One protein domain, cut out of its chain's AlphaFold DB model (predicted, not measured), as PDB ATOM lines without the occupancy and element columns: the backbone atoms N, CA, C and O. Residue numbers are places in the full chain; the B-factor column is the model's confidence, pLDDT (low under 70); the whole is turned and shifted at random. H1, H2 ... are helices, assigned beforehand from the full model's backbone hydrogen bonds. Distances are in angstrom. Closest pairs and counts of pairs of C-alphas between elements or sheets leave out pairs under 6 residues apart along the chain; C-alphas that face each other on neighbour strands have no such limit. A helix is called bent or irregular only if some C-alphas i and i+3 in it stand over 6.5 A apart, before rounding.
ATOM      1  N   GLU A   9      -0.943  11.435 -19.835       95.38
ATOM      2  CA  GLU A   9      -1.100  10.135 -20.487       95.38
ATOM      3  C   GLU A   9      -2.411   9.465 -20.064       95.38
ATOM      4  O   GLU A   9      -3.185   9.051 -20.930       95.38
ATOM      5  N   ASP A  10      -2.713   9.457 -18.762       94.25
ATOM      6  CA  ASP A  10      -3.991   8.968 -18.235       94.25
ATOM      7  C   ASP A  10      -5.168   9.721 -18.885       94.25
ATOM      8  O   ASP A  10      -6.148   9.122 -19.336       94.25
ATOM      9  N   GLY A  11      -5.041  11.049 -18.995       92.88
ATOM     10  CA  GLY A  11      -6.041  11.913 -19.619       92.88
ATOM     11  C   GLY A  11      -6.252  11.609 -21.105       92.88
ATOM     12  O   GLY A  11      -7.388  11.512 -21.568       92.88
ATOM     13  N   MET A  12      -5.169  11.395 -21.855       94.25
ATOM     14  CA  MET A  12      -5.236  11.014 -23.267       94.25
ATOM     15  C   MET A  12      -5.812   9.612 -23.473       94.25
ATOM     16  O   MET A  12      -6.537   9.392 -24.445       94.25
ATOM     17  N   LEU A  13      -5.519   8.659 -22.585       94.50
ATOM     18  CA  LEU A  13      -6.106   7.320 -22.635       94.50
ATOM     19  C   LEU A  13      -7.620   7.370 -22.414       94.50
ATOM     20  O   LEU A  13      -8.358   6.754 -23.184       94.50
ATOM     21  N   LEU A  14      -8.091   8.142 -21.431       94.25
ATOM     22  CA  LEU A  14      -9.527   8.330 -21.216       94.25
ATOM     23  C   LEU A  14     -10.190   9.068 -22.383       94.25
ATOM     24  O   LEU A  14     -11.237   8.631 -22.854       94.25
ATOM     25  N   TRP A  15      -9.565  10.126 -22.907       93.94
ATOM     26  CA  TRP A  15     -10.082  10.864 -24.063       93.94
ATOM     27  C   TRP A  15     -10.243   9.968 -25.286       93.94
ATOM     28  O   TRP A  15     -11.296   9.970 -25.917       93.94
ATOM     29  N   ASN A  16      -9.243   9.137 -25.582       93.62
ATOM     30  CA  ASN A  16      -9.284   8.214 -26.714       93.62
ATOM     31  C   ASN A  16     -10.418   7.184 -26.621       93.62
ATOM     32  O   ASN A  16     -10.847   6.682 -27.657       93.62
ATOM     33  N   ASN A  17     -10.878   6.884 -25.405       93.75
ATOM     34  CA  ASN A  17     -11.978   5.962 -25.131       93.75
ATOM     35  C   ASN A  17     -13.313   6.685 -24.861       93.75
ATOM     36  O   ASN A  17     -14.307   6.031 -24.556       93.75
ATOM     37  N   SER A  18     -13.347   8.017 -24.950       93.75
ATOM     38  CA  SER A  18     -14.558   8.815 -24.738       93.75
ATOM     39  C   SER A  18     -15.535   8.694 -25.912       93.75
ATOM     40  O   SER A  18     -15.122   8.486 -27.058       93.75
ATOM     41  N   SER A  19     -16.825   8.916 -25.638       90.69
ATOM     42  CA  SER A  19     -17.881   8.963 -26.661       90.69
ATOM     43  C   SER A  19     -17.576   9.981 -27.772       90.69
ATOM     44  O   SER A  19     -17.814   9.719 -28.952       90.69
ATOM     45  N   ILE A  20     -16.962  11.112 -27.407       88.31
ATOM     46  CA  ILE A  20     -16.546  12.181 -28.325       88.31
ATOM     47  C   ILE A  20     -15.522  11.654 -29.342       88.31
ATOM     48  O   ILE A  20     -15.627  11.918 -30.543       88.31
ATOM     49  N   CYS A  21     -14.530  10.882 -28.890       86.56
ATOM     50  CA  CYS A  21     -13.536  10.289 -29.784       86.56
ATOM     51  C   CYS A  21     -14.060   9.098 -30.578       86.56
ATOM     52  O   CYS A  21     -13.633   8.926 -31.721       86.56
ATOM     53  N   THR A  22     -14.979   8.302 -30.025       87.81
ATOM     54  CA  THR A  22     -15.607   7.210 -30.783       87.81
ATOM     55  C   THR A  22     -16.487   7.744 -31.910       87.81
ATOM     56  O   THR A  22     -16.444   7.198 -33.010       87.81
ATOM     57  N   ALA A  23     -17.204   8.853 -31.687       83.62
ATOM     58  CA  ALA A  23     -17.984   9.536 -32.722       83.62
ATOM     59  C   ALA A  23     -17.091  10.231 -33.770       83.62
ATOM     60  O   ALA A  23     -17.432  10.306 -34.953       83.62
ATOM     61  N   HIS A  24     -15.909  10.711 -33.364       87.44
ATOM     62  CA  HIS A  24     -14.987  11.434 -34.244       87.44
ATOM     63  C   HIS A  24     -13.533  10.933 -34.143       87.44
ATOM     64  O   HIS A  24     -12.668  11.613 -33.575       87.44
ATOM     65  N   PRO A  25     -13.189   9.809 -34.807       87.81
ATOM     66  CA  PRO A  25     -11.859   9.192 -34.717       87.81
ATOM     67  C   PRO A  25     -10.692  10.102 -35.136       87.81
ATOM     68  O   PRO A  25      -9.555   9.917 -34.700       87.81
ATOM     69  N   ARG A  26     -10.951  11.125 -35.966       87.25
ATOM     70  CA  ARG A  26      -9.938  12.106 -36.398       87.25
ATOM     71  C   ARG A  26      -9.437  13.007 -35.265       87.25
ATOM     72  O   ARG A  26      -8.327  13.533 -35.375       87.25
ATOM     73  N   LEU A  27     -10.207  13.173 -34.186       89.31
ATOM     74  CA  LEU A  27      -9.804  13.995 -33.040       89.31
ATOM     75  C   LEU A  27      -8.587  13.403 -32.327       89.31
ATOM     76  O   LEU A  27      -7.700  14.152 -31.934       89.31
ATOM     77  N   LYS A  28      -8.487  12.070 -32.250       90.94
ATOM     78  CA  LYS A  28      -7.347  11.365 -31.649       90.94
ATOM     79  C   LYS A  28      -6.028  11.695 -32.348       90.94
ATOM     80  O   LYS A  28      -5.070  12.115 -31.705       90.94
ATOM     81  N   GLY A  29      -5.992  11.538 -33.673       91.38
ATOM     82  CA  GLY A  29      -4.795  11.839 -34.465       91.38
ATOM     83  C   GLY A  29      -4.446  13.328 -34.444       91.38
ATOM     84  O   GLY A  29      -3.277  13.695 -34.368       91.38
ATOM     85  N   SER A  30      -5.467  14.187 -34.447       92.69
ATOM     86  CA  SER A  30      -5.279  15.637 -34.406       92.69
ATOM     87  C   SER A  30      -4.720  16.096 -33.063       92.69
ATOM     88  O   SER A  30      -3.733  16.818 -33.049       92.69
ATOM     89  N   LEU A  31      -5.274  15.622 -31.943       94.00
ATOM     90  CA  LEU A  31      -4.794  15.956 -30.604       94.00
ATOM     91  C   LEU A  31      -3.357  15.469 -30.380       94.00
ATOM     92  O   LEU A  31      -2.526  16.233 -29.898       94.00
ATOM     93  N   ALA A  32      -3.033  14.238 -30.793       93.44
ATOM     94  CA  ALA A  32      -1.665  13.722 -30.719       93.44
ATOM     95  C   ALA A  32      -0.680  14.614 -31.492       93.44
ATOM     96  O   ALA A  32       0.397  14.925 -30.987       93.44
ATOM     97  N   LYS A  33      -1.083  15.086 -32.680       93.62
ATOM     98  CA  LYS A  33      -0.291  16.020 -33.482       93.62
ATOM     99  C   LYS A  33      -0.142  17.388 -32.809       93.62
ATOM    100  O   LYS A  33       0.965  17.925 -32.786       93.62
ATOM    101  N   VAL A  34      -1.218  17.923 -32.217       93.19
ATOM    102  CA  VAL A  34      -1.170  19.160 -31.416       93.19
ATOM    103  C   VAL A  34      -0.141  19.021 -30.287       93.19
ATOM    104  O   VAL A  34       0.715  19.894 -30.123       93.19
ATOM    105  N   PHE A  35      -0.164  17.898 -29.564       93.56
ATOM    106  CA  PHE A  35       0.804  17.629 -28.506       93.56
ATOM    107  C   PHE A  35       2.238  17.544 -29.020       93.56
ATOM    108  O   PHE A  35       3.118  18.222 -28.487       93.56
ATOM    109  N   SER A  36       2.477  16.752 -30.064       93.00
ATOM    110  CA  SER A  36       3.829  16.482 -30.548       93.00
ATOM    111  C   SER A  36       4.495  17.676 -31.231       93.00
ATOM    112  O   SER A  36       5.712  17.825 -31.149       93.00
ATOM    113  N   GLU A  37       3.726  18.498 -31.949       91.81
ATOM    114  CA  GLU A  37       4.289  19.575 -32.773       91.81
ATOM    115  C   GLU A  37       4.306  20.934 -32.072       91.81
ATOM    116  O   GLU A  37       5.173  21.748 -32.391       91.81
ATOM    117  N   TYR A  38       3.394  21.175 -31.122       90.19
ATOM    118  CA  TYR A  38       3.182  22.516 -30.563       90.19
ATOM    119  C   TYR A  38       3.304  22.572 -29.042       90.19
ATOM    120  O   TYR A  38       3.941  23.480 -28.527       90.19
ATOM    121  N   ILE A  39       2.725  21.618 -28.312       90.81
ATOM    122  CA  ILE A  39       2.655  21.708 -26.844       90.81
ATOM    123  C   ILE A  39       3.929  21.197 -26.172       90.81
ATOM    124  O   ILE A  39       4.530  21.898 -25.363       90.81
ATOM    125  N   LEU A  40       4.351  19.971 -26.485       93.44
ATOM    126  CA  LEU A  40       5.503  19.352 -25.826       93.44
ATOM    127  C   LEU A  40       6.824  20.095 -26.094       93.44
ATOM    128  O   LEU A  40       7.594  20.253 -25.147       93.44
ATOM    129  N   PRO A  41       7.093  20.629 -27.305       93.19
ATOM    130  CA  PRO A  41       8.279  21.455 -27.525       93.19
ATOM    131  C   PRO A  41       8.341  22.696 -26.620       93.19
ATOM    132  O   PRO A  41       9.406  23.022 -26.103       93.19
ATOM    133  N   GLU A  42       7.203  23.350 -26.365       88.62
ATOM    134  CA  GLU A  42       7.115  24.523 -25.476       88.62
ATOM    135  C   GLU A  42       7.333  24.167 -23.998       88.62
ATOM    136  O   GLU A  42       7.755  25.008 -23.206       88.62
ATOM    137  N   LEU A  43       7.090  22.908 -23.622       89.44
ATOM    138  CA  LEU A  43       7.385  22.376 -22.289       89.44
ATOM    139  C   LEU A  43       8.828  21.856 -22.154       89.44
ATOM    140  O   LEU A  43       9.182  21.309 -21.111       89.44
ATOM    141  N   GLY A  44       9.667  22.038 -23.181       93.62
ATOM    142  CA  GLY A  44      11.093  21.704 -23.155       93.62
ATOM    143  C   GLY A  44      11.442  20.290 -23.624       93.62
ATOM    144  O   GLY A  44      12.607  19.904 -23.542       93.62
ATOM    145  N   PHE A  45      10.481  19.518 -24.139       95.38
ATOM    146  CA  PHE A  45      10.767  18.200 -24.709       95.38
ATOM    147  C   PHE A  45      11.403  18.344 -26.091       95.38
ATOM    148  O   PHE A  45      10.897  19.069 -26.955       95.38
ATOM    149  N   SER A  46      12.503  17.630 -26.339       95.69
ATOM    150  CA  SER A  46      13.109  17.639 -27.666       95.69
ATOM    151  C   SER A  46      12.221  16.884 -28.662       95.69
ATOM    152  O   SER A  46      11.514  15.934 -28.321       95.69
ATOM    153  N   ARG A  47      12.289  17.256 -29.946       92.56
ATOM    154  CA  ARG A  47      11.576  16.523 -31.011       92.56
ATOM    155  C   ARG A  47      11.981  15.049 -31.083       92.56
ATOM    156  O   ARG A  47      11.197  14.235 -31.565       92.56
ATOM    157  N   GLN A  48      13.199  14.720 -30.653       93.56
ATOM    158  CA  GLN A  48      13.682  13.347 -30.624       93.56
ATOM    159  C   GLN A  48      12.979  12.554 -29.519       93.56
ATOM    160  O   GLN A  48      12.441  11.492 -29.814       93.56
ATOM    161  N   ASP A  49      12.856  13.115 -28.315       93.25
ATOM    162  CA  ASP A  49      12.165  12.467 -27.188       93.25
ATOM    163  C   ASP A  49      10.684  12.212 -27.501       93.25
ATOM    164  O   ASP A  49      10.177  11.107 -27.297       93.25
ATOM    165  N   ILE A  50      10.015  13.202 -28.103       95.00
ATOM    166  CA  ILE A  50       8.602  13.112 -28.509       95.00
ATOM    167  C   ILE A  50       8.389  11.991 -29.538       95.00
ATOM    168  O   ILE A  50       7.413  11.246 -29.453       95.00
ATOM    169  N   ARG A  51       9.293  11.861 -30.520       90.50
ATOM    170  CA  ARG A  51       9.221  10.808 -31.550       90.50
ATOM    171  C   ARG A  51       9.536   9.431 -30.987       90.50
ATOM    172  O   ARG A  51       8.922   8.456 -31.409       90.50
ATOM    173  N   SER A  52      10.502   9.352 -30.077       91.31
ATOM    174  CA  SER A  52      10.930   8.094 -29.474       91.31
ATOM    175  C   SER A  52       9.876   7.534 -28.527       91.31
ATOM    176  O   SER A  52       9.655   6.325 -28.537       91.31
ATOM    177  N   ASN A  53       9.218   8.379 -27.724       93.50
ATOM    178  CA  ASN A  53       8.167   7.926 -26.817       93.50
ATOM    179  C   ASN A  53       7.223   9.063 -26.374       93.50
ATOM    180  O   ASN A  53       7.376   9.648 -25.298       93.50
ATOM    181  N   LEU A  54       6.203   9.346 -27.193       93.12
ATOM    182  CA  LEU A  54       5.171  10.346 -26.887       93.12
ATOM    183  C   LEU A  54       4.436  10.043 -25.570       93.12
ATOM    184  O   LEU A  54       4.166  10.960 -24.799       93.12
ATOM    185  N   SER A  55       4.131   8.768 -25.307       95.00
ATOM    186  CA  SER A  55       3.406   8.339 -24.101       95.00
ATOM    187  C   SER A  55       4.224   8.635 -22.840       95.00
ATOM    188  O   SER A  55       3.718   9.286 -21.927       95.00
ATOM    189  N   LEU A  56       5.528   8.331 -22.853       94.31
ATOM    190  CA  LEU A  56       6.435   8.683 -21.761       94.31
ATOM    191  C   LEU A  56       6.497  10.199 -21.537       94.31
ATOM    192  O   LEU A  56       6.420  10.634 -20.393       94.31
ATOM    193  N   CYS A  57       6.577  11.007 -22.599       94.38
ATOM    194  CA  CYS A  57       6.576  12.468 -22.464       94.38
ATOM    195  C   CYS A  57       5.298  12.963 -21.764       94.38
ATOM    196  O   CYS A  57       5.373  13.725 -20.802       94.38
ATOM    197  N   LEU A  58       4.126  12.475 -22.179       93.81
ATOM    198  CA  LEU A  58       2.840  12.831 -21.569       93.81
ATOM    199  C   LEU A  58       2.732  12.359 -20.111       93.81
ATOM    200  O   LEU A  58       2.184  13.073 -19.271       93.81
ATOM    201  N   SER A  59       3.309  11.201 -19.783       95.31
ATOM    202  CA  SER A  59       3.304  10.641 -18.425       95.31
ATOM    203  C   SER A  59       4.029  11.522 -17.397       95.31
ATOM    204  O   SER A  59       3.715  11.480 -16.205       95.31
ATOM    205  N   THR A  60       4.980  12.347 -17.856       95.62
ATOM    206  CA  THR A  60       5.782  13.229 -16.992       95.62
ATOM    207  C   THR A  60       5.102  14.559 -16.679       95.62
ATOM    208  O   THR A  60       5.566  15.278 -15.797       95.62
ATOM    209  N   ILE A  61       4.008  14.896 -17.372       94.62
ATOM    210  CA  ILE A  61       3.320  16.178 -17.222       94.62
ATOM    211  C   ILE A  61       2.107  15.991 -16.304       94.62
ATOM    212  O   ILE A  61       1.135  15.340 -16.704       94.62
ATOM    213  N   PRO A  62       2.110  16.580 -15.091       94.56
ATOM    214  CA  PRO A  62       0.938  16.568 -14.227       94.56
ATOM    215  C   PRO A  62      -0.236  17.271 -14.912       94.56
ATOM    216  O   PRO A  62      -0.064  18.365 -15.454       94.56
ATOM    217  N   VAL A  63      -1.440  16.694 -14.836       91.38
ATOM    218  CA  VAL A  63      -2.634  17.275 -15.488       91.38
ATOM    219  C   VAL A  63      -2.879  18.710 -15.022       91.38
ATOM    220  O   VAL A  63      -3.132  19.587 -15.836       91.38
ATOM    221  N   ILE A  64      -2.694  18.987 -13.729       86.94
ATOM    222  CA  ILE A  64      -2.840  20.337 -13.163       86.94
ATOM    223  C   ILE A  64      -1.816  21.310 -13.767       86.94
ATOM    224  O   ILE A  64      -2.156  22.441 -14.106       86.94
ATOM    225  N   ALA A  65      -0.565  20.876 -13.950       87.69
ATOM    226  CA  ALA A  65       0.463  21.709 -14.570       87.69
ATOM    227  C   ALA A  65       0.141  21.994 -16.044       87.69
ATOM    228  O   ALA A  65       0.385  23.101 -16.522       87.69
ATOM    229  N   PHE A  66      -0.442  21.026 -16.754       92.19
ATOM    230  CA  PHE A  66      -0.940  21.234 -18.108       92.19
ATOM    231  C   PHE A  66      -2.104  22.227 -18.150       92.19
ATOM    232  O   PHE A  66      -2.031  23.192 -18.903       92.19
ATOM    233  N   LEU A  67      -3.131  22.046 -17.314       87.94
ATOM    234  CA  LEU A  67      -4.303  22.928 -17.264       87.94
ATOM    235  C   LEU A  67      -3.911  24.377 -16.944       87.94
ATOM    236  O   LEU A  67      -4.347  25.297 -17.634       87.94
ATOM    237  N   ASN A  68      -2.980  24.577 -16.005       82.69
ATOM    238  CA  ASN A  68      -2.428  25.897 -15.683       82.69
ATOM    239  C   ASN A  68      -1.739  26.574 -16.883       82.69
ATOM    240  O   ASN A  68      -1.724  27.800 -16.977       82.69
ATOM    241  N   ASN A  69      -1.185  25.791 -17.813       82.81
ATOM    242  CA  ASN A  69      -0.552  26.288 -19.037       82.81
ATOM    243  C   ASN A  69      -1.478  26.259 -20.266       82.81
ATOM    244  O   ASN A  69      -1.125  26.837 -21.295       82.81
ATOM    245  N   GLY A  70      -2.659  25.639 -20.174       79.00
ATOM    246  CA  GLY A  70      -3.577  25.438 -21.297       79.00
ATOM    247  C   GLY A  70      -3.970  26.750 -21.974       79.00
ATOM    248  O   GLY A  70      -3.979  26.837 -23.199       79.00
ATOM    249  N   ARG A  71      -4.161  27.817 -21.189       76.75
ATOM    250  CA  ARG A  71      -4.458  29.159 -21.714       76.75
ATOM    251  C   ARG A  71      -3.319  29.730 -22.562       76.75
ATOM    252  O   ARG A  71      -3.551  30.180 -23.679       76.75
ATOM    253  N   ARG A  72      -2.077  29.623 -22.077       81.94
ATOM    254  CA  ARG A  72      -0.887  30.050 -22.827       81.94
ATOM    255  C   ARG A  72      -0.737  29.259 -24.128       81.94
ATOM    256  O   ARG A  72      -0.310  29.819 -25.131       81.94
ATOM    257  N   MET A  73      -1.107  27.978 -24.128       80.06
ATOM    258  CA  MET A  73      -1.068  27.134 -25.327       80.06
ATOM    259  C   MET A  73      -2.152  27.507 -26.343       80.06
ATOM    260  O   MET A  73      -1.882  27.505 -27.541       80.06
ATOM    261  N   LEU A  74      -3.354  27.872 -25.896       85.75
ATOM    262  CA  LEU A  74      -4.413  28.377 -26.778       85.75
ATOM    263  C   LEU A  74      -4.029  29.721 -27.415       85.75
ATOM    264  O   LEU A  74      -4.278  29.933 -28.607       85.75
ATOM    265  N   ASP A  75      -3.329  30.581 -26.672       84.38
ATOM    266  CA  ASP A  75      -2.822  31.860 -27.179       84.38
ATOM    267  C   ASP A  75      -1.781  31.708 -28.300       84.38
ATOM    268  O   ASP A  75      -1.699  32.579 -29.177       84.38
ATOM    269  N   LEU A  76      -1.041  30.591 -28.341       81.19
ATOM    270  CA  LEU A  76      -0.129  30.274 -29.450       81.19
ATOM    271  C   LEU A  76      -0.887  30.114 -30.774       81.19
ATOM    272  O   LEU A  76      -0.418  30.572 -31.816       81.19
ATOM    273  N   PHE A  77      -2.089  29.529 -30.746       83.69
ATOM    274  CA  PHE A  77      -2.913  29.357 -31.945       83.69
ATOM    275  C   PHE A  77      -3.608  30.656 -32.386       83.69
ATOM    276  O   PHE A  77      -3.983  30.774 -33.553       83.69
ATOM    277  N   SER A  78      -3.742  31.647 -31.494       80.12
ATOM    278  CA  SER A  78      -4.289  32.978 -31.814       80.12
ATOM    279  C   SER A  78      -3.333  33.831 -32.658       80.12
ATOM    280  O   SER A  78      -3.775  34.615 -33.497       80.12
ATOM    281  N   HIS A  79      -2.017  33.692 -32.460       76.50
ATOM    282  CA  HIS A  79      -0.993  34.563 -33.057       76.50
ATOM    283  C   HIS A  79      -0.289  33.876 -34.239       76.50
ATOM    284  O   HIS A  79       0.927  33.697 -34.265       76.50
ATOM    285  N   SER A  80      -1.082  33.490 -35.243       61.28
ATOM    286  CA  SER A  80      -0.737  32.552 -36.324       61.28
ATOM    287  C   SER A  80       0.400  32.947 -37.283       61.28
ATOM    288  O   SER A  80       0.598  32.248 -38.272       61.28
ATOM    289  N   GLN A  81       1.118  34.056 -37.079       69.06
ATOM    290  CA  GLN A  81       2.111  34.522 -38.060       69.06
ATOM    291  C   GLN A  81       3.396  33.679 -38.099       69.06
ATOM    292  O   GLN A  81       4.085  33.687 -39.113       69.06
ATOM    293  N   ASN A  82       3.689  32.906 -37.048       72.25
ATOM    294  CA  ASN A  82       4.976  32.212 -36.914       72.25
ATOM    295  C   ASN A  82       4.940  30.706 -37.229       72.25
ATOM    296  O   ASN A  82       5.983  30.055 -37.183       72.25
ATOM    297  N   TYR A  83       3.776  30.135 -37.561       78.00
ATOM    298  CA  TYR A  83       3.659  28.704 -37.859       78.00
ATOM    299  C   TYR A  83       3.497  28.452 -39.364       78.00
ATOM    300  O   TYR A  83       2.660  29.095 -39.999       78.00
ATOM    301  N   PRO A  84       4.214  27.472 -39.950       81.50
ATOM    302  CA  PRO A  84       4.114  27.120 -41.369       81.50
ATOM    303  C   PRO A  84       2.851  26.284 -41.662       81.50
ATOM    304  O   PRO A  84       2.907  25.249 -42.322       81.50
ATOM    305  N   VAL A  85       1.698  26.689 -41.125       82.38
ATOM    306  CA  VAL A  85       0.433  25.953 -41.213       82.38
ATOM    307  C   VAL A  85      -0.699  26.907 -41.580       82.38
ATOM    308  O   VAL A  85      -0.746  28.049 -41.131       82.38
ATOM    309  N   ARG A  86      -1.628  26.445 -42.428       84.75
ATOM    310  CA  ARG A  86      -2.782  27.246 -42.864       84.75
ATOM    311  C   ARG A  86      -3.619  27.682 -41.658       84.75
ATOM    312  O   ARG A  86      -3.884  26.874 -40.769       84.75
ATOM    313  N   LYS A  87      -4.124  28.922 -41.682       82.75
ATOM    314  CA  LYS A  87      -4.977  29.495 -40.621       82.75
ATOM    315  C   LYS A  87      -6.145  28.577 -40.237       82.75
ATOM    316  O   LYS A  87      -6.378  28.359 -39.058       82.75
ATOM    317  N   THR A  88      -6.816  27.972 -41.218       80.31
ATOM    318  CA  THR A  88      -7.935  27.041 -40.983       80.31
ATOM    319  C   THR A  88      -7.527  25.788 -40.207       80.31
ATOM    320  O   THR A  88      -8.284  25.302 -39.373       80.31
ATOM    321  N   THR A  89      -6.318  25.276 -40.439       85.19
ATOM    322  CA  THR A  89      -5.777  24.129 -39.704       85.19
ATOM    323  C   THR A  89      -5.440  24.508 -38.261       85.19
ATOM    324  O   THR A  89      -5.700  23.718 -37.361       85.19
ATOM    325  N   LEU A  90      -4.933  25.722 -38.019       86.31
ATOM    326  CA  LEU A  90      -4.689  26.226 -36.661       86.31
ATOM    327  C   LEU A  90      -5.998  26.438 -35.888       86.31
ATOM    328  O   LEU A  90      -6.078  26.048 -34.727       86.31
ATOM    329  N   THR A  91      -7.044  26.963 -36.537       87.25
ATOM    330  CA  THR A  91      -8.392  27.056 -35.948       87.25
ATOM    331  C   THR A  91      -8.922  25.675 -35.563       87.25
ATOM    332  O   THR A  91      -9.445  25.491 -34.466       87.25
ATOM    333  N   TYR A  92      -8.731  24.678 -36.433       90.25
ATOM    334  CA  TYR A  92      -9.110  23.301 -36.134       90.25
ATOM    335  C   TYR A  92      -8.319  22.730 -34.946       90.25
ATOM    336  O   TYR A  92      -8.922  22.199 -34.017       90.25
ATOM    337  N   TYR A  93      -6.992  22.886 -34.916       93.62
ATOM    338  CA  TYR A  93      -6.148  22.420 -33.807       93.62
ATOM    339  C   TYR A  93      -6.496  23.076 -32.471       93.62
ATOM    340  O   TYR A  93      -6.558  22.380 -31.458       93.62
ATOM    341  N   ARG A  94      -6.814  24.375 -32.479       91.56
ATOM    342  CA  ARG A  94      -7.332  25.083 -31.306       91.56
ATOM    343  C   ARG A  94      -8.618  24.435 -30.793       91.56
ATOM    344  O   ARG A  94      -8.700  24.101 -29.618       91.56
ATOM    345  N   SER A  95      -9.588  24.198 -31.678       92.12
ATOM    346  CA  SER A  95     -10.869  23.581 -31.311       92.12
ATOM    347  C   SER A  95     -10.692  22.184 -30.700       92.12
ATOM    348  O   SER A  95     -11.322  21.863 -29.696       92.12
ATOM    349  N   VAL A  96      -9.788  21.367 -31.254       93.31
ATOM    350  CA  VAL A  96      -9.472  20.041 -30.698       93.31
ATOM    351  C   VAL A  96      -8.874  20.150 -29.291       93.31
ATOM    352  O   VAL A  96      -9.240  19.368 -28.415       93.31
ATOM    353  N   LEU A  97      -7.980  21.116 -29.062       93.69
ATOM    354  CA  LEU A  97      -7.335  21.321 -27.766       93.69
ATOM    355  C   LEU A  97      -8.320  21.801 -26.691       93.69
ATOM    356  O   LEU A  97      -8.278  21.285 -25.578       93.69
ATOM    357  N   ILE A  98      -9.224  22.727 -27.028       92.69
ATOM    358  CA  ILE A  98     -10.273  23.215 -26.116       92.69
ATOM    359  C   ILE A  98     -11.132  22.048 -25.633       92.69
ATOM    360  O   ILE A  98     -11.223  21.813 -24.433       92.69
ATOM    361  N   ARG A  99     -11.659  21.242 -26.566       93.19
ATOM    362  CA  ARG A  99     -12.507  20.092 -26.218       93.19
ATOM    363  C   ARG A  99     -11.784  19.085 -25.322       93.19
ATOM    364  O   ARG A  99     -12.402  18.503 -24.436       93.19
ATOM    365  N   PHE A 100     -10.485  18.875 -25.546       94.88
ATOM    366  CA  PHE A 100      -9.686  18.006 -24.686       94.88
ATOM    367  C   PHE A 100      -9.523  18.585 -23.277       94.88
ATOM    368  O   PHE A 100      -9.641  17.848 -22.302       94.88
ATOM    369  N   ILE A 101      -9.281  19.893 -23.151       92.81
ATOM    370  CA  ILE A 101      -9.173  20.549 -21.845       92.81
ATOM    371  C   ILE A 101     -10.509  20.497 -21.097       92.81
ATOM    372  O   ILE A 101     -10.521  20.094 -19.936       92.81
ATOM    373  N   ASP A 102     -11.624  20.819 -21.758       90.31
ATOM    374  CA  ASP A 102     -12.954  20.738 -21.143       90.31
ATOM    375  C   ASP A 102     -13.255  19.311 -20.668       90.31
ATOM    376  O   ASP A 102     -13.699  19.113 -19.540       90.31
ATOM    377  N   PHE A 103     -12.905  18.298 -21.467       93.81
ATOM    378  CA  PHE A 103     -13.018  16.900 -21.054       93.81
ATOM    379  C   PHE A 103     -12.200  16.572 -19.800       93.81
ATOM    380  O   PHE A 103     -12.698  15.878 -18.910       93.81
ATOM    381  N   LEU A 104     -10.959  17.058 -19.700       92.44
ATOM    382  CA  LEU A 104     -10.138  16.849 -18.505       92.44
ATOM    383  C   LEU A 104     -10.757  17.524 -17.277       92.44
ATOM    384  O   LEU A 104     -10.790  16.908 -16.213       92.44
ATOM    385  N   CYS A 105     -11.283  18.741 -17.428       88.69
ATOM    386  CA  CYS A 105     -11.972  19.455 -16.354       88.69
ATOM    387  C   CYS A 105     -13.220  18.693 -15.884       88.69
ATOM    388  O   CYS A 105     -13.365  18.442 -14.688       88.69
ATOM    389  N   MET A 106     -14.064  18.229 -16.813       88.00
ATOM    390  CA  MET A 106     -15.249  17.423 -16.486       88.00
ATOM    391  C   MET A 106     -14.881  16.108 -15.787       88.00
ATOM    392  O   MET A 106     -15.574  15.677 -14.868       88.00
ATOM    393  N   THR A 107     -13.779  15.476 -16.196       88.81
ATOM    394  CA  THR A 107     -13.336  14.192 -15.629       88.81
ATOM    395  C   THR A 107     -12.768  14.339 -14.212       88.81
ATOM    396  O   THR A 107     -12.838  13.396 -13.426       88.81
ATOM    397  N   LEU A 108     -12.207  15.503 -13.868       87.00
ATOM    398  CA  LEU A 108     -11.568  15.749 -12.572       87.00
ATOM    399  C   LEU A 108     -12.537  16.139 -11.440       87.00
ATOM    400  O   LEU A 108     -12.135  16.051 -10.282       87.00
ATOM    401  N   GLY A 109     -13.789  16.504 -11.744       79.19
ATOM    402  CA  GLY A 109     -14.796  16.889 -10.744       79.19
ATOM    403  C   GLY A 109     -14.600  18.321 -10.223       79.19
ATOM    404  O   GLY A 109     -13.610  18.646  -9.571       79.19
ATOM    405  N   ASP A 110     -15.556  19.193 -10.535       60.44
ATOM    406  CA  ASP A 110     -15.377  20.645 -10.643       60.44
ATOM    407  C   ASP A 110     -15.728  21.462  -9.379       60.44
ATOM    408  O   ASP A 110     -16.675  22.241  -9.380       60.44
ATOM    409  N   GLU A 111     -14.960  21.341  -8.287       56.81
ATOM    410  CA  GLU A 111     -15.077  22.331  -7.189       56.81
ATOM    411  C   GLU A 111     -13.750  22.931  -6.694       56.81
ATOM    412  O   GLU A 111     -13.739  24.062  -6.209       56.81
ATOM    413  N   SER A 112     -12.601  22.255  -6.828       50.72
ATOM    414  CA  SER A 112     -11.366  22.719  -6.165       50.72
ATOM    415  C   SER A 112     -10.353  23.443  -7.057       50.72
ATOM    416  O   SER A 112      -9.378  23.979  -6.537       50.72
ATOM    417  N   LEU A 113     -10.514  23.423  -8.384       60.09
ATOM    418  CA  LEU A 113      -9.472  23.904  -9.303       60.09
ATOM    419  C   LEU A 113      -9.691  25.339  -9.809       60.09
ATOM    420  O   LEU A 113      -8.779  25.902 -10.406       60.09
ATOM    421  N   GLY A 114     -10.846  25.959  -9.541       58.88
ATOM    422  CA  GLY A 114     -11.110  27.360  -9.903       58.88
ATOM    423  C   GLY A 114     -11.087  27.649 -11.412       58.88
ATOM    424  O   GLY A 114     -11.038  28.814 -11.806       58.88
ATOM    425  N   PHE A 115     -11.112  26.613 -12.254       59.75
ATOM    426  CA  PHE A 115     -11.191  26.736 -13.705       59.75
ATOM    427  C   PHE A 115     -12.653  26.671 -14.125       59.75
ATOM    428  O   PHE A 115     -13.207  25.590 -14.278       59.75
ATOM    429  N   SER A 116     -13.274  27.825 -14.360       61.25
ATOM    430  CA  SER A 116     -14.481  27.854 -15.189       61.25
ATOM    431  C   SER A 116     -14.125  27.262 -16.556       61.25
ATOM    432  O   SER A 116     -13.036  27.549 -17.062       61.25
ATOM    433  N   SER A 117     -15.000  26.428 -17.129       63.44
ATOM    434  CA  SER A 117     -14.782  25.793 -18.437       63.44
ATOM    435  C   SER A 117     -14.178  26.790 -19.435       63.44
ATOM    436  O   SER A 117     -14.638  27.930 -19.554       63.44
ATOM    437  N   LEU A 118     -13.087  26.397 -20.105       63.22
ATOM    438  CA  LEU A 118     -12.374  27.305 -21.007       63.22
ATOM    439  C   LEU A 118     -13.247  27.676 -22.205       63.22
ATOM    440  O   LEU A 118     -13.115  28.798 -22.690       63.22
ATOM    441  N   SER A 119     -14.181  26.806 -22.614       63.53
ATOM    442  CA  SER A 119     -15.222  27.185 -23.570       63.53
ATOM    443  C   SER A 119     -16.078  28.337 -23.039       63.53
ATOM    444  O   SER A 119     -16.330  29.277 -23.780       63.53
ATOM    445  N   SER A 120     -16.436  28.345 -21.750       60.22
ATOM    446  CA  SER A 120     -17.184  29.450 -21.126       60.22
ATOM    447  C   SER A 120     -16.356  30.736 -20.982       60.22
ATOM    448  O   SER A 120     -16.886  31.831 -21.160       60.22
ATOM    449  N   ILE A 121     -15.054  30.646 -20.677       54.94
ATOM    450  CA  ILE A 121     -14.166  31.822 -20.581       54.94
ATOM    451  C   ILE A 121     -13.896  32.428 -21.967       54.94
ATOM    452  O   ILE A 121     -13.892  33.653 -22.095       54.94
ATOM    453  N   GLU A 122     -13.684  31.611 -23.003       60.84
ATOM    454  CA  GLU A 122     -13.524  32.107 -24.376       60.84
ATOM    455  C   GLU A 122     -14.827  32.676 -24.919       60.84
ATOM    456  O   GLU A 122     -14.793  33.746 -25.512       60.84
ATOM    457  N   GLU A 123     -15.973  32.074 -24.606       54.12
ATOM    458  CA  GLU A 123     -17.271  32.650 -24.941       54.12
ATOM    459  C   GLU A 123     -17.437  34.051 -24.316       54.12
ATOM    460  O   GLU A 123     -17.958  34.957 -24.959       54.12
ATOM    461  N   ILE A 124     -16.910  34.288 -23.106       47.78
ATOM    462  CA  ILE A 124     -16.884  35.617 -22.465       47.78
ATOM    463  C   ILE A 124     -15.862  36.564 -23.124       47.78
ATOM    464  O   ILE A 124     -16.129  37.759 -23.260       47.78
ATOM    465  N   GLN A 125     -14.687  36.074 -23.533       49.22
ATOM    466  CA  GLN A 125     -13.635  36.909 -24.125       49.22
ATOM    467  C   GLN A 125     -13.884  37.248 -25.601       49.22
ATOM    468  O   GLN A 125     -13.615  38.382 -26.003       49.22
ATOM    469  N   GLU A 126     -14.426  36.321 -26.382       50.06
ATOM    470  CA  GLU A 126     -14.869  36.527 -27.762       50.06
ATOM    471  C   GLU A 126     -16.060  37.494 -27.764       50.06
ATOM    472  O   GLU A 126     -15.969  38.539 -28.403       50.06
ATOM    473  N   LYS A 127     -17.035  37.320 -26.849       43.28
ATOM    474  CA  LYS A 127     -18.060  38.345 -26.557       43.28
ATOM    475  C   LYS A 127     -17.457  39.683 -26.127       43.28
ATOM    476  O   LYS A 127     -18.016  40.716 -26.454       43.28
ATOM    477  N   SER A 128     -16.341  39.738 -25.391       41.44
ATOM    478  CA  SER A 128     -15.724  41.020 -24.986       41.44
ATOM    479  C   SER A 128     -14.993  41.742 -26.126       41.44
ATOM    480  O   SER A 128     -14.951  42.972 -26.142       41.44
ATOM    481  N   LYS A 129     -14.445  40.989 -27.088       41.03
ATOM    482  CA  LYS A 129     -13.819  41.520 -28.306       41.03
ATOM    483  C   LYS A 129     -14.884  41.977 -29.297       41.03
ATOM    484  O   LYS A 129     -14.794  43.089 -29.810       41.03
ATOM    485  N   ASP A 130     -15.939  41.184 -29.438       36.44
ATOM    486  CA  ASP A 130     -17.103  41.517 -30.247       36.44
ATOM    487  C   ASP A 130     -17.941  42.626 -29.589       36.44
ATOM    488  O   ASP A 130     -18.527  43.432 -30.286       36.44
ATOM    489  N   ASN A 131     -17.907  42.828 -28.267       36.50
ATOM    490  CA  ASN A 131     -18.545  43.987 -27.621       36.50
ATOM    491  C   ASN A 131     -17.787  45.318 -27.815       36.50
ATOM    492  O   ASN A 131     -18.338  46.375 -27.500       36.50
ATOM    493  N   ILE A 132     -16.558  45.299 -28.346       36.94
ATOM    494  CA  ILE A 132     -15.854  46.515 -28.790       36.94
ATOM    495  C   ILE A 132     -16.108  46.791 -30.289       36.94
ATOM    496  O   ILE A 132     -15.991  47.945 -30.699       36.94
TER     497      ILE A 132
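AT A GLANCE: This is residues 9 to 132 of the 698 residues of an uncharacterized protein of Geminocystis sp. NIES-3709 (UniProt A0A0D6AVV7). A long helix, H7, runs through the middle of the body, with H6 folded back along it as a helical hairpin and H3 crossing it at about a right angle. Beyond H3, on the side away from H8, H4 packs on H3 and H5 packs on H1, while H8 leads off the other side of H7 and its residues 123 to 132 stick out as an arm. The printed part has 124 residues with eight named helices, H1 to H8 in order along the chain, and no named strand; its class is all helix. It is compact, with a radius of gyration of the C-alphas of 14.7 A, and spans 47 by 37 by 29 A, the arm of H8 included.

HOW THE PARTS SIT: H1, residues 9 to 16, touches H5, residues 54 to 59, at a steep tilt of 63 degrees, opposite ways; their closest C-alphas, those of Glu 9 and Ser 59, are 4.9 A apart. H1 only just touches H7, residues 87 to 108, with 3 pairs of C-alphas within 8 A, the closest being Gly 11 and Leu 104 at 6.5 A; of H7, residues 100 to 104 alone take part. H2, residues 19 to 23, is close to but not clearly touching H3, residues 26 to 42, where the C-alphas of Cys 21 and Leu 27 are closest at 6.2 A. H3 touches H7 and is about perpendicular to it at 87 degrees, through residues 27 to 34 of H3 and 93 to 100 of H7 alone, with the C-alphas of Leu 31 and Val 96 closest at 6.2 A. With its residues 36 to 41 alone, H3 also touches H4, residues 47 to 52, at a steep tilt of 50 degrees, and the closest C-alphas are those of Ser 36 and Ile 50, 6.2 A apart. H6, residues 63 to 78, forms a helical hairpin with H7 at a shallow tilt of 20 degrees, opposite ways; the C-alphas of Phe 77 and Leu 90 come closest, at 5.9 A. H7 is the hub, touching four helices, the fourth being H8, residues 118 to 132, at a steep tilt of 47 degrees, with the C-alphas of Asp 102 and Leu 118 closest at 6.6 A. H6 and H8 are near each other, while H4 and H8, for instance, are apart. Every O i to N i+4 pair is within hydrogen-bond range in H1, H2, H4, H5 and H7, against 10 of 13 in H3, 9 of 12 in H6 and 10 of 11 in H8.

IN THESE COORDINATES: H1 begins at C-alpha 9, (-1.100, 10.135, -20.487), and H2 follows after two residues. H3 is 23.8 A long from first to last C-alpha; it has a kink of 34 degrees near residue 36 and is irregular, with C-alphas 37 and 40 at 7.1 A. H4 and H5 are six residues each. H6, 22.7 A long, has a kink of 41 degrees near residue 70 and is irregular too, with C-alphas 68 and 71 at 7.2 A. H7, the longest helix, measures 31.9 A from C-alpha 87 at (-4.977, 29.495, -40.621) to C-alpha 108. H8 measures 21.0 A and ends at C-alpha 132, (-15.854, 46.515, -28.790).

THE WHOLE: The two C-alphas farthest apart, those of Ser 52 and Ile 132, are 46.8 A apart. Without residues 123 to 132, which stand free, the body spans 38 by 30 by 29 A. The printed part has no cut. The links H6 to H7 and H7 to H8 are short, the other five are tight, and none is long. The mean pLDDT of the printed part is 82.3; residues 80 to 81 and 110 to 132 are under 70, and H8 has a mean of 49.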